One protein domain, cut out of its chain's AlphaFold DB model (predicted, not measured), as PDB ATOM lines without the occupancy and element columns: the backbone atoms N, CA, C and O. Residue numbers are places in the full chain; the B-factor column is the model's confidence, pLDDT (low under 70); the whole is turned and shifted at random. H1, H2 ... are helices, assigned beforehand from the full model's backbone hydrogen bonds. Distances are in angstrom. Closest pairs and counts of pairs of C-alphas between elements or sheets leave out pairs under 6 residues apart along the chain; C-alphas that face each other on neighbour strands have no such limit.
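Overview. This is residues 2 to 85 of the 85 residues of an uncharacterized protein of hydrothermal vent metagenome (UniProt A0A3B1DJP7). The model has little regular structure: look for helix H2 with the slightly shorter H1 side by side with it, running opposite ways, in a body made largely of loops, from which residues 2 to 20 stick out as a long tail. The printed part has 84 residues with two named helices, H1 then H2, and no named strand; it is all helix by class, with 25 residues in named elements. It is loose, with a radius of gyration of the C-alphas of 15.1 A, and spans 44 by 24 by 22 A.

Arrangement. Start at H2, residues 65 to 77, and compare it with H1, residues 38 to 49. They are close but not clearly touching; their closest C-alphas, Leu 41 and Tyr 75, are 7.9 A apart. They run opposite ways at a shallow tilt of 12 degrees. In H1 and H2 every O i to N i+4 pair is within hydrogen-bond range.

Along the chain. Find C-alpha 65 at (135.242, 271.947, 334.161); from there H2 runs 18.3 A to C-alpha 77 at (121.621, 261.082, 328.497). H1 begins at C-alpha 38, (127.319, 267.870, 317.808), and runs 16.5 A.

Size, cuts and confidence. The farthest C-alphas, Asn 6 and Val 62, are 45.5 A apart. The link from H1 to H2 is long, with 15 residues. The printed part has no cut. Look for pLDDT under 70 at residues 2 to 26 and 79 to 85.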
ATOM      1  N   VAL A   2      94.407 259.547 330.882       38.78
ATOM      2  CA  VAL A   2      95.563 259.916 330.058       38.78
ATOM      3  C   VAL A   2      95.301 259.298 328.694       38.78
ATOM      4  O   VAL A   2      95.051 258.095 328.620       38.78
ATOM      5  N   PHE A   3      95.263 260.105 327.640       44.31
ATOM      6  CA  PHE A   3      95.210 259.567 326.289       44.31
ATOM      7  C   PHE A   3      96.644 259.240 325.888       44.31
ATOM      8  O   PHE A   3      97.442 260.138 325.652       44.31
ATOM      9  N   SER A   4      96.976 257.952 325.883       45.00
ATOM     10  CA  SER A   4      98.120 257.458 325.127       45.00
ATOM     11  C   SER A   4      97.767 257.578 323.648       45.00
ATOM     12  O   SER A   4      96.723 257.070 323.232       45.00
ATOM     13  N   ASP A   5      98.607 258.227 322.852       53.84
ATOM     14  CA  ASP A   5      98.642 257.886 321.439       53.84
ATOM     15  C   ASP A   5      99.394 256.553 321.266       53.84
ATOM     16  O   ASP A   5     100.101 256.067 322.154       53.84
ATOM     17  N   ASN A   6      99.170 255.884 320.139       45.56
ATOM     18  CA  ASN A   6      99.671 254.529 319.906       45.56
ATOM     19  C   ASN A   6     101.150 254.499 319.473       45.56
ATOM     20  O   ASN A   6     101.577 253.505 318.890       45.56
ATOM     21  N   ASN A   7     101.918 255.572 319.710       49.91
ATOM     22  CA  ASN A   7     103.312 255.686 319.268       49.91
ATOM     23  C   ASN A   7     104.332 255.662 320.421       49.91
ATOM     24  O   ASN A   7     105.534 255.710 320.185       49.91
ATOM     25  N   GLY A   8     103.872 255.541 321.670       47.09
ATOM     26  CA  GLY A   8     104.755 255.311 322.819       47.09
ATOM     27  C   GLY A   8     105.621 256.510 323.217       47.09
ATOM     28  O   GLY A   8     106.533 256.345 324.023       47.09
ATOM     29  N   THR A   9     105.331 257.705 322.702       47.72
ATOM     30  CA  THR A   9     106.022 258.951 323.055       47.72
ATOM     31  C   THR A   9     105.000 259.998 323.490       47.72
ATOM     32  O   THR A   9     104.028 260.193 322.765       47.72
ATOM     33  N   PRO A  10     105.180 260.694 324.623       49.41
ATOM     34  CA  PRO A  10     104.306 261.808 324.973       49.41
ATOM     35  C   PRO A  10     104.568 263.000 324.032       49.41
ATOM     36  O   PRO A  10     105.530 263.740 324.218       49.41
ATOM     37  N   ASP A  11     103.727 263.177 323.010       56.91
ATOM     38  CA  ASP A  11     103.705 264.372 322.155       56.91
ATOM     39  C   ASP A  11     102.773 265.439 322.762       56.91
ATOM     40  O   ASP A  11     101.582 265.206 322.988       56.91
ATOM     41  N   PHE A  12     103.307 266.637 323.015       60.12
ATOM     42  CA  PHE A  12     102.548 267.811 323.451       60.12
ATOM     43  C   PHE A  12     101.916 268.561 322.268       60.12
ATOM     44  O   PHE A  12     102.092 269.773 322.100       60.12
ATOM     45  N   ALA A  13     101.117 267.867 321.466       52.62
ATOM     46  CA  ALA A  13     100.290 268.499 320.455       52.62
ATOM     47  C   ALA A  13      99.025 269.080 321.113       52.62
ATOM     48  O   ALA A  13      98.004 268.404 321.230       52.62
ATOM     49  N   ASN A  14      99.104 270.373 321.467       58.50
ATOM     50  CA  ASN A  14      98.003 271.301 321.795       58.50
ATOM     51  C   ASN A  14      97.729 271.542 323.293       58.50
ATOM     52  O   ASN A  14      96.838 270.946 323.890       58.50
ATOM     53  N   ALA A  15      98.437 272.512 323.882       49.66
ATOM     54  CA  ALA A  15      98.130 273.035 325.211       49.66
ATOM     55  C   ALA A  15      97.706 274.510 325.133       49.66
ATOM     56  O   ALA A  15      98.506 275.427 325.305       49.66
ATOM     57  N   THR A  16      96.412 274.752 324.926       46.75
ATOM     58  CA  THR A  16      95.791 275.904 325.585       46.75
ATOM     59  C   THR A  16      95.517 275.492 327.032       46.75
ATOM     60  O   THR A  16      94.817 274.510 327.262       46.75
ATOM     61  N   SER A  17      96.021 276.272 327.998       57.47
ATOM     62  CA  SER A  17      95.765 276.179 329.455       57.47
ATOM     63  C   SER A  17      96.764 275.331 330.264       57.47
ATOM     64  O   SER A  17      96.586 274.135 330.452       57.47
ATOM     65  N   TYR A  18      97.789 276.021 330.782       46.12
ATOM     66  CA  TYR A  18      98.661 275.646 331.903       46.12
ATOM     67  C   TYR A  18      99.151 274.192 331.921       46.12
ATOM     68  O   TYR A  18      98.854 273.423 332.833       46.12
ATOM     69  N   ALA A  19      99.998 273.850 330.945       47.47
ATOM     70  CA  ALA A  19     101.043 272.873 331.211       47.47
ATOM     71  C   ALA A  19     101.811 273.361 332.447       47.47
ATOM     72  O   ALA A  19     102.221 274.525 332.494       47.47
ATOM     73  N   VAL A  20     101.993 272.504 333.450       46.16
ATOM     74  CA  VAL A  20     103.111 272.673 334.379       46.16
ATOM     75  C   VAL A  20     104.348 272.538 333.504       46.16
ATOM     76  O   VAL A  20     104.801 271.440 333.197       46.16
ATOM     77  N   ALA A  21     104.786 273.670 332.962       45.06
ATOM     78  CA  ALA A  21     106.014 273.762 332.228       45.06
ATOM     79  C   ALA A  21     107.105 273.540 333.269       45.06
ATOM     80  O   ALA A  21     107.516 274.469 333.957       45.06
ATOM     81  N   CYS A  22     107.639 272.322 333.313       47.53
ATOM     82  CA  CYS A  22     109.073 272.282 333.126       47.53
ATOM     83  C   CYS A  22     109.311 273.136 331.878       47.53
ATOM     84  O   CYS A  22     108.934 272.757 330.766       47.53
ATOM     85  N   PHE A  23     109.754 274.374 332.072       45.50
ATOM     86  CA  PHE A  23     110.462 275.038 331.004       45.50
ATOM     87  C   PHE A  23     111.617 274.082 330.735       45.50
ATOM     88  O   PHE A  23     112.514 273.963 331.561       45.50
ATOM     89  N   VAL A  24     111.462 273.248 329.703       51.00
ATOM     90  CA  VAL A  24     112.488 272.314 329.260       51.00
ATOM     91  C   VAL A  24     113.608 273.203 328.751       51.00
ATOM     92  O   VAL A  24     113.692 273.545 327.576       51.00
ATOM     93  N   GLU A  25     114.434 273.662 329.678       54.22
ATOM     94  CA  GLU A  25     115.773 274.109 329.385       54.22
ATOM     95  C   GLU A  25     116.551 272.810 329.210       54.22
ATOM     96  O   GLU A  25     117.104 272.226 330.140       54.22
ATOM     97  N   CYS A  26     116.452 272.246 328.006       68.00
ATOM     98  CA  CYS A  26     117.287 271.123 327.644       68.00
ATOM     99  C   CYS A  26     118.706 271.674 327.549       68.00
ATOM    100  O   CYS A  26     119.083 272.236 326.526       68.00
ATOM    101  N   PHE A  27     119.486 271.534 328.622       75.81
ATOM    102  CA  PHE A  27     120.888 271.959 328.629       75.81
ATOM    103  C   PHE A  27     121.686 271.334 327.479       75.81
ATOM    104  O   PHE A  27     122.684 271.899 327.058       75.81
ATOM    105  N   ALA A  28     121.242 270.186 326.957       83.81
ATOM    106  CA  ALA A  28     121.849 269.516 325.817       83.81
ATOM    107  C   ALA A  28     121.427 270.071 324.434       83.81
ATOM    108  O   ALA A  28     122.132 269.785 323.473       83.81
ATOM    109  N   ASP A  29     120.334 270.840 324.317       86.88
ATOM    110  CA  ASP A  29     119.892 271.559 323.098       86.88
ATOM    111  C   ASP A  29     120.320 273.033 323.204       86.88
ATOM    112  O   ASP A  29     119.511 273.949 323.376       86.88
ATOM    113  N   TRP A  30     121.636 273.246 323.204       89.44
ATOM    114  CA  TRP A  30     122.262 274.535 323.498       89.44
ATOM    115  C   TRP A  30     121.906 275.611 322.472       89.44
ATOM    116  O   TRP A  30     121.713 276.776 322.824       89.44
ATOM    117  N   ASP A  31     121.798 275.233 321.195       89.50
ATOM    118  CA  ASP A  31     121.445 276.170 320.125       89.50
ATOM    119  C   ASP A  31     119.921 276.356 319.961       89.50
ATOM    120  O   ASP A  31     119.472 277.193 319.166       89.50
ATOM    121  N   ARG A  32     119.134 275.632 320.771       84.88
ATOM    122  CA  ARG A  32     117.669 275.695 320.867       84.88
ATOM    123  C   ARG A  32     116.973 275.323 319.558       84.88
ATOM    124  O   ARG A  32     115.899 275.857 319.241       84.88
ATOM    125  N   ASN A  33     117.575 274.427 318.779       81.38
ATOM    126  CA  ASN A  33     117.039 273.960 317.505       81.38
ATOM    127  C   ASN A  33     116.108 272.733 317.645       81.38
ATOM    128  O   ASN A  33     115.532 272.294 316.643       81.38
ATOM    129  N   ARG A  34     115.903 272.225 318.873       79.12
ATOM    130  CA  ARG A  34     115.106 271.032 319.228       79.12
ATOM    131  C   ARG A  34     115.746 269.699 318.839       79.12
ATOM    132  O   ARG A  34     115.042 268.692 318.749       79.12
ATOM    133  N   THR A  35     117.046 269.676 318.578       81.06
ATOM    134  CA  THR A  35     117.786 268.489 318.139       81.06
ATOM    135  C   THR A  35     119.142 268.435 318.817       81.06
ATOM    136  O   THR A  35     120.072 269.097 318.377       81.06
ATOM    137  N   ILE A  36     119.300 267.519 319.772       85.06
ATOM    138  CA  ILE A  36     120.588 267.275 320.426       85.06
ATOM    139  C   ILE A  36     121.547 266.608 319.439       85.06
ATOM    140  O   ILE A  36     121.364 265.455 319.032       85.06
ATOM    141  N   ASN A  37     122.580 267.335 319.040       90.44
ATOM    142  CA  ASN A  37     123.627 266.848 318.163       90.44
ATOM    143  C   ASN A  37     124.958 267.573 318.426       90.44
ATOM    144  O   ASN A  37     125.109 268.392 319.326       90.44
ATOM    145  N   THR A  38     125.981 267.280 317.627       95.25
ATOM    146  CA  THR A  38     127.319 267.870 317.808       95.25
ATOM    147  C   THR A  38     127.371 269.401 317.676       95.25
ATOM    148  O   THR A  38     128.352 270.007 318.114       95.25
ATOM    149  N   MET A  39     126.359 270.036 317.075       95.75
ATOM    150  CA  MET A  39     126.238 271.496 317.025       95.75
ATOM    151  C   MET A  39     125.999 272.087 318.415       95.75
ATOM    152  O   MET A  39     126.634 273.090 318.728       95.75
ATOM    153  N   ASP A  40     125.229 271.424 319.279       93.00
ATOM    154  CA  ASP A  40     124.994 271.873 320.655       93.00
ATOM    155  C   ASP A  40     126.269 271.847 321.485       93.00
ATOM    156  O   ASP A  40     126.608 272.822 322.150       93.00
ATOM    157  N   LEU A  41     127.040 270.762 321.371       94.75
ATOM    158  CA  LEU A  41     128.350 270.664 322.011       94.75
ATOM    159  C   LEU A  41     129.286 271.780 321.529       94.75
ATOM    160  O   LEU A  41     130.013 272.372 322.322       94.75
ATOM    161  N   THR A  42     129.277 272.076 320.230       97.06
ATOM    162  CA  THR A  42     130.126 273.135 319.672       97.06
ATOM    163  C   THR A  42     129.675 274.517 320.150       97.06
ATOM    164  O   THR A  42     130.518 275.353 320.469       97.06
ATOM    165  N   ALA A  43     128.365 274.758 320.231       96.25
ATOM    166  CA  ALA A  43     127.800 276.008 320.720       96.25
ATOM    167  C   ALA A  43     128.112 276.220 322.211       96.25
ATOM    168  O   ALA A  43     128.644 277.269 322.569       96.25
ATOM    169  N   PHE A  44     127.934 275.188 323.042       95.38
ATOM    170  CA  PHE A  44     128.338 275.207 324.448       95.38
ATOM    171  C   PHE A  44     129.830 275.515 324.613       95.38
ATOM    172  O   PHE A  44     130.205 276.378 325.400       95.38
ATOM    173  N   LEU A  45     130.706 274.858 323.843       96.81
ATOM    174  CA  LEU A  45     132.149 275.102 323.928       96.81
ATOM    175  C   LEU A  45     132.537 276.528 323.516       96.81
ATOM    176  O   LEU A  45     133.523 277.056 324.035       96.81
ATOM    177  N   ASN A  46     131.800 277.159 322.600       97.62
ATOM    178  CA  ASN A  46     132.028 278.562 322.253       97.62
ATOM    179  C   ASN A  46     131.692 279.479 323.435       97.62
ATOM    180  O   ASN A  46     132.508 280.334 323.785       97.62
ATOM    181  N   ASP A  47     130.550 279.255 324.083       96.62
ATOM    182  CA  ASP A  47     130.096 280.050 325.226       96.62
ATOM    183  C   ASP A  47     130.964 279.817 326.471       96.62
ATOM    184  O   ASP A  47     131.365 280.773 327.137       96.62
ATOM    185  N   TRP A  48     131.368 278.571 326.728       95.69
ATOM    186  CA  TRP A  48     132.304 278.213 327.794       95.69
ATOM    187  C   TRP A  48     133.672 278.887 327.609       95.69
ATOM    188  O   TRP A  48     134.196 279.493 328.543       95.69
ATOM    189  N   ASN A  49     134.234 278.872 326.390       96.75
ATOM    190  CA  ASN A  49     135.496 279.568 326.091       96.75
ATOM    191  C   ASN A  49     135.373 281.097 326.187       96.75
ATOM    192  O   ASN A  49     136.362 281.775 326.476       96.75
ATOM    193  N   ALA A  50     134.183 281.645 325.938       96.69
ATOM    194  CA  ALA A  50     133.892 283.063 326.112       96.69
ATOM    195  C   ALA A  50     133.618 283.449 327.578       96.69
ATOM    196  O   ALA A  50     133.433 284.635 327.854       96.69
ATOM    197  N   ALA A  51     133.595 282.477 328.501       95.00
ATOM    198  CA  ALA A  51     133.121 282.648 329.873       95.00
ATOM    199  C   ALA A  51     131.732 283.316 329.918       95.00
ATOM    200  O   ALA A  51     131.478 284.215 330.724       95.00
ATOM    201  N   HIS A  52     130.841 282.903 329.012       95.38
ATOM    202  CA  HIS A  52     129.473 283.396 328.966       95.38
ATOM    203  C   HIS A  52     128.710 282.932 330.216       95.38
ATOM    204  O   HIS A  52     128.773 281.746 330.530       95.38
ATOM    205  N   PRO A  53     127.970 283.812 330.915       91.31
ATOM    206  CA  PRO A  53     127.294 283.465 332.169       91.31
ATOM    207  C   PRO A  53     126.332 282.278 332.044       91.31
ATOM    208  O   PRO A  53     126.180 281.531 332.998       91.31
ATOM    209  N   ASP A  54     125.741 282.056 330.867       89.31
ATOM    210  CA  ASP A  54     124.857 280.905 330.633       89.31
ATOM    211  C   ASP A  54     125.594 279.552 330.732       89.31
ATOM    212  O   ASP A  54     124.950 278.528 330.926       89.31
ATOM    213  N   ALA A  55     126.931 279.531 330.628       91.62
ATOM    214  CA  ALA A  55     127.755 278.329 330.776       91.62
ATOM    215  C   ALA A  55     128.029 277.930 332.243       91.62
ATOM    216  O   ALA A  55     128.685 276.913 332.459       91.62
ATOM    217  N   ASP A  56     127.554 278.701 333.227       92.81
ATOM    218  CA  ASP A  56     127.534 278.333 334.651       92.81
ATOM    219  C   ASP A  56     126.311 277.445 334.927       92.81
ATOM    220  O   ASP A  56     125.217 277.911 335.252       92.81
ATOM    221  N   LEU A  57     126.485 276.141 334.718       86.56
ATOM    222  CA  LEU A  57     125.400 275.161 334.765       86.56
ATOM    223  C   LEU A  57     125.147 274.616 336.162       86.56
ATOM    224  O   LEU A  57     124.069 274.083 336.430       86.56
ATOM    225  N   ASN A  58     126.134 274.708 337.050       86.12
ATOM    226  CA  ASN A  58     125.960 274.329 338.445       86.12
ATOM    227  C   ASN A  58     125.502 275.512 339.329       86.12
ATOM    228  O   ASN A  58     125.095 275.278 340.472       86.12
ATOM    229  N   GLY A  59     125.524 276.742 338.801       89.00
ATOM    230  CA  GLY A  59     125.073 277.961 339.463       89.00
ATOM    231  C   GLY A  59     126.007 278.443 340.576       89.00
ATOM    232  O   GLY A  59     125.538 279.083 341.523       89.00
ATOM    233  N   ASP A  60     127.295 278.095 340.523       92.00
ATOM    234  CA  ASP A  60     128.282 278.445 341.552       92.00
ATOM    235  C   ASP A  60     128.982 279.797 341.309       92.00
ATOM    236  O   ASP A  60     129.717 280.288 342.176       92.00
ATOM    237  N   GLY A  61     128.701 280.440 340.173       93.56
ATOM    238  CA  GLY A  61     129.277 281.713 339.754       93.56
ATOM    239  C   GLY A  61     130.652 281.592 339.091       93.56
ATOM    240  O   GLY A  61     131.289 282.621 338.844       93.56
ATOM    241  N   VAL A  62     131.141 280.376 338.826       95.25
ATOM    242  CA  VAL A  62     132.468 280.099 338.268       95.25
ATOM    243  C   VAL A  62     132.384 279.084 337.131       95.25
ATOM    244  O   VAL A  62     132.389 277.880 337.343       95.25
ATOM    245  N   ILE A  63     132.522 279.572 335.901       95.56
ATOM    246  CA  ILE A  63     132.566 278.721 334.707       95.56
ATOM    247  C   ILE A  63     133.871 277.920 334.685       95.56
ATOM    248  O   ILE A  63     134.963 278.470 334.500       95.56
ATOM    249  N   ASN A  64     133.771 276.609 334.888       95.69
ATOM    250  CA  ASN A  64     134.916 275.713 334.942       95.69
ATOM    251  C   ASN A  64     134.580 274.310 334.393       95.69
ATOM    252  O   ASN A  64     133.624 274.104 333.647       95.69
ATOM    253  N   THR A  65     135.433 273.320 334.660       96.31
ATOM    254  CA  THR A  65     135.242 271.947 334.161       96.31
ATOM    255  C   THR A  65     134.069 271.210 334.820       96.31
ATOM    256  O   THR A  65     133.609 270.195 334.291       96.31
ATOM    257  N   GLN A  66     133.589 271.691 335.969       95.56
ATOM    258  CA  GLN A  66     132.406 271.177 336.652       95.56
ATOM    259  C   GLN A  66     131.161 271.392 335.775       95.56
ATOM    260  O   GLN A  66     130.428 270.432 335.552       95.56
ATOM    261  N   ASP A  67     130.998 272.574 335.174       93.81
ATOM    262  CA  ASP A  67     129.900 272.882 334.245       93.81
ATOM    263  C   ASP A  67     129.954 272.026 332.988       93.81
ATOM    264  O   ASP A  67     128.949 271.469 332.554       93.81
ATOM    265  N   MET A  68     131.156 271.817 332.446       94.56
ATOM    266  CA  MET A  68     131.349 270.900 331.321       94.56
ATOM    267  C   MET A  68     130.914 269.472 331.676       94.56
ATOM    268  O   MET A  68     130.355 268.770 330.838       94.56
ATOM    269  N   THR A  69     131.135 269.031 332.916       93.38
ATOM    270  CA  THR A  69     130.679 267.709 333.372       93.38
ATOM    271  C   THR A  69     129.152 267.652 333.465       93.38
ATOM    272  O   THR A  69     128.567 266.642 333.074       93.38
ATOM    273  N   VAL A  70     128.508 268.733 333.921       89.94
ATOM    274  CA  VAL A  70     127.041 268.860 333.928       89.94
ATOM    275  C   VAL A  70     126.489 268.785 332.500       89.94
ATOM    276  O   VAL A  70     125.625 267.950 332.228       89.94
ATOM    277  N   PHE A  71     127.051 269.564 331.568       91.12
ATOM    278  CA  PHE A  71     126.650 269.555 330.158       91.12
ATOM    279  C   PHE A  71     126.806 268.168 329.524       91.12
ATOM    280  O   PHE A  71     125.872 267.647 328.921       91.12
ATOM    281  N   LEU A  72     127.972 267.531 329.682       92.75
ATOM    282  CA  LEU A  72     128.235 266.214 329.097       92.75
ATOM    283  C   LEU A  72     127.342 265.118 329.688       92.75
ATOM    284  O   LEU A  72     126.977 264.188 328.971       92.75
ATOM    285  N   GLY A  73     126.973 265.231 330.967       89.62
ATOM    286  CA  GLY A  73     125.984 264.358 331.594       89.62
ATOM    287  C   GLY A  73     124.622 264.455 330.904       89.62
ATOM    288  O   GLY A  73     124.068 263.428 330.512       89.62
ATOM    289  N   ALA A  74     124.127 265.677 330.683       84.19
ATOM    290  CA  ALA A  74     122.868 265.916 329.976       84.19
ATOM    291  C   ALA A  74     122.937 265.465 328.503       84.19
ATOM    292  O   ALA A  74     122.060 264.748 328.021       84.19
ATOM    293  N   TYR A  75     124.023 265.811 327.806       87.88
ATOM    294  CA  TYR A  75     124.260 265.455 326.405       87.88
ATOM    295  C   TYR A  75     124.308 263.937 326.182       87.88
ATOM    296  O   TYR A  75     123.718 263.429 325.231       87.88
ATOM    297  N   ALA A  76     124.980 263.190 327.065       87.81
ATOM    298  CA  ALA A  76     125.076 261.732 326.966       87.81
ATOM    299  C   ALA A  76     123.757 261.018 327.295       87.81
ATOM    300  O   ALA A  76     123.486 259.954 326.740       87.81
ATOM    301  N   ALA A  77     122.949 261.593 328.188       80.56
ATOM    302  CA  ALA A  77     121.621 261.082 328.497       80.56
ATOM    303  C   ALA A  77     120.612 261.357 327.368       80.56
ATOM    304  O   ALA A  77     119.603 260.661 327.270       80.56
ATOM    305  N   GLY A  78     120.885 262.344 326.503       73.25
ATOM    306  CA  GLY A  78     119.892 262.866 325.562       73.25
ATOM    307  C   GLY A  78     118.705 263.507 326.285       73.25
ATOM    308  O   GLY A  78     117.627 263.639 325.705       73.25
ATOM    309  N   ASP A  79     118.898 263.853 327.560       64.69
ATOM    310  CA  ASP A  79     117.831 264.277 328.446       64.69
ATOM    311  C   ASP A  79     117.633 265.786 328.361       64.69
ATOM    312  O   ASP A  79     118.530 266.601 328.594       64.69
ATOM    313  N   CYS A  80     116.379 266.151 328.131       65.00
ATOM    314  CA  CYS A  80     115.816 267.392 328.621       65.00
ATOM    315  C   CYS A  80     115.693 267.266 330.145       65.00
ATOM    316  O   CYS A  80     114.710 266.708 330.632       65.00
ATOM    317  N   ILE A  81     116.692 267.724 330.906       52.25
ATOM    318  CA  ILE A  81     116.605 267.682 332.370       52.25
ATOM    319  C   ILE A  81     115.449 268.586 332.817       52.25
ATOM    320  O   ILE A  81     115.530 269.807 332.755       52.25
ATOM    321  N   CYS A  82     114.376 267.964 333.299       46.25
ATOM    322  CA  CYS A  82     113.372 268.604 334.135       46.25
ATOM    323  C   CYS A  82     113.707 268.289 335.593       46.25
ATOM    324  O   CYS A  82     113.661 267.114 335.967       46.25
ATOM    325  N   PRO A  83     114.045 269.282 336.434       45.34
ATOM    326  CA  PRO A  83     114.318 269.023 337.835       45.34
ATOM    327  C   PRO A  83     112.992 268.920 338.591       45.34
ATOM    328  O   PRO A  83     112.535 269.891 339.178       45.34
ATOM    329  N   GLU A  84     112.359 267.749 338.588       42.16
ATOM    330  CA  GLU A  84     111.231 267.473 339.487       42.16
ATOM    331  C   GLU A  84     111.290 266.015 339.987       42.16
ATOM    332  O   GLU A  84     110.567 265.150 339.491       42.16
ATOM    333  N   GLY A  85     112.124 265.769 341.009       43.41
ATOM    334  CA  GLY A  85     111.961 264.653 341.959       43.41
ATOM    335  C   GLY A  85     112.928 263.487 341.834       43.41
ATOM    336  O   GLY A  85     112.564 262.505 341.153       43.41
TER     337      GLY A  85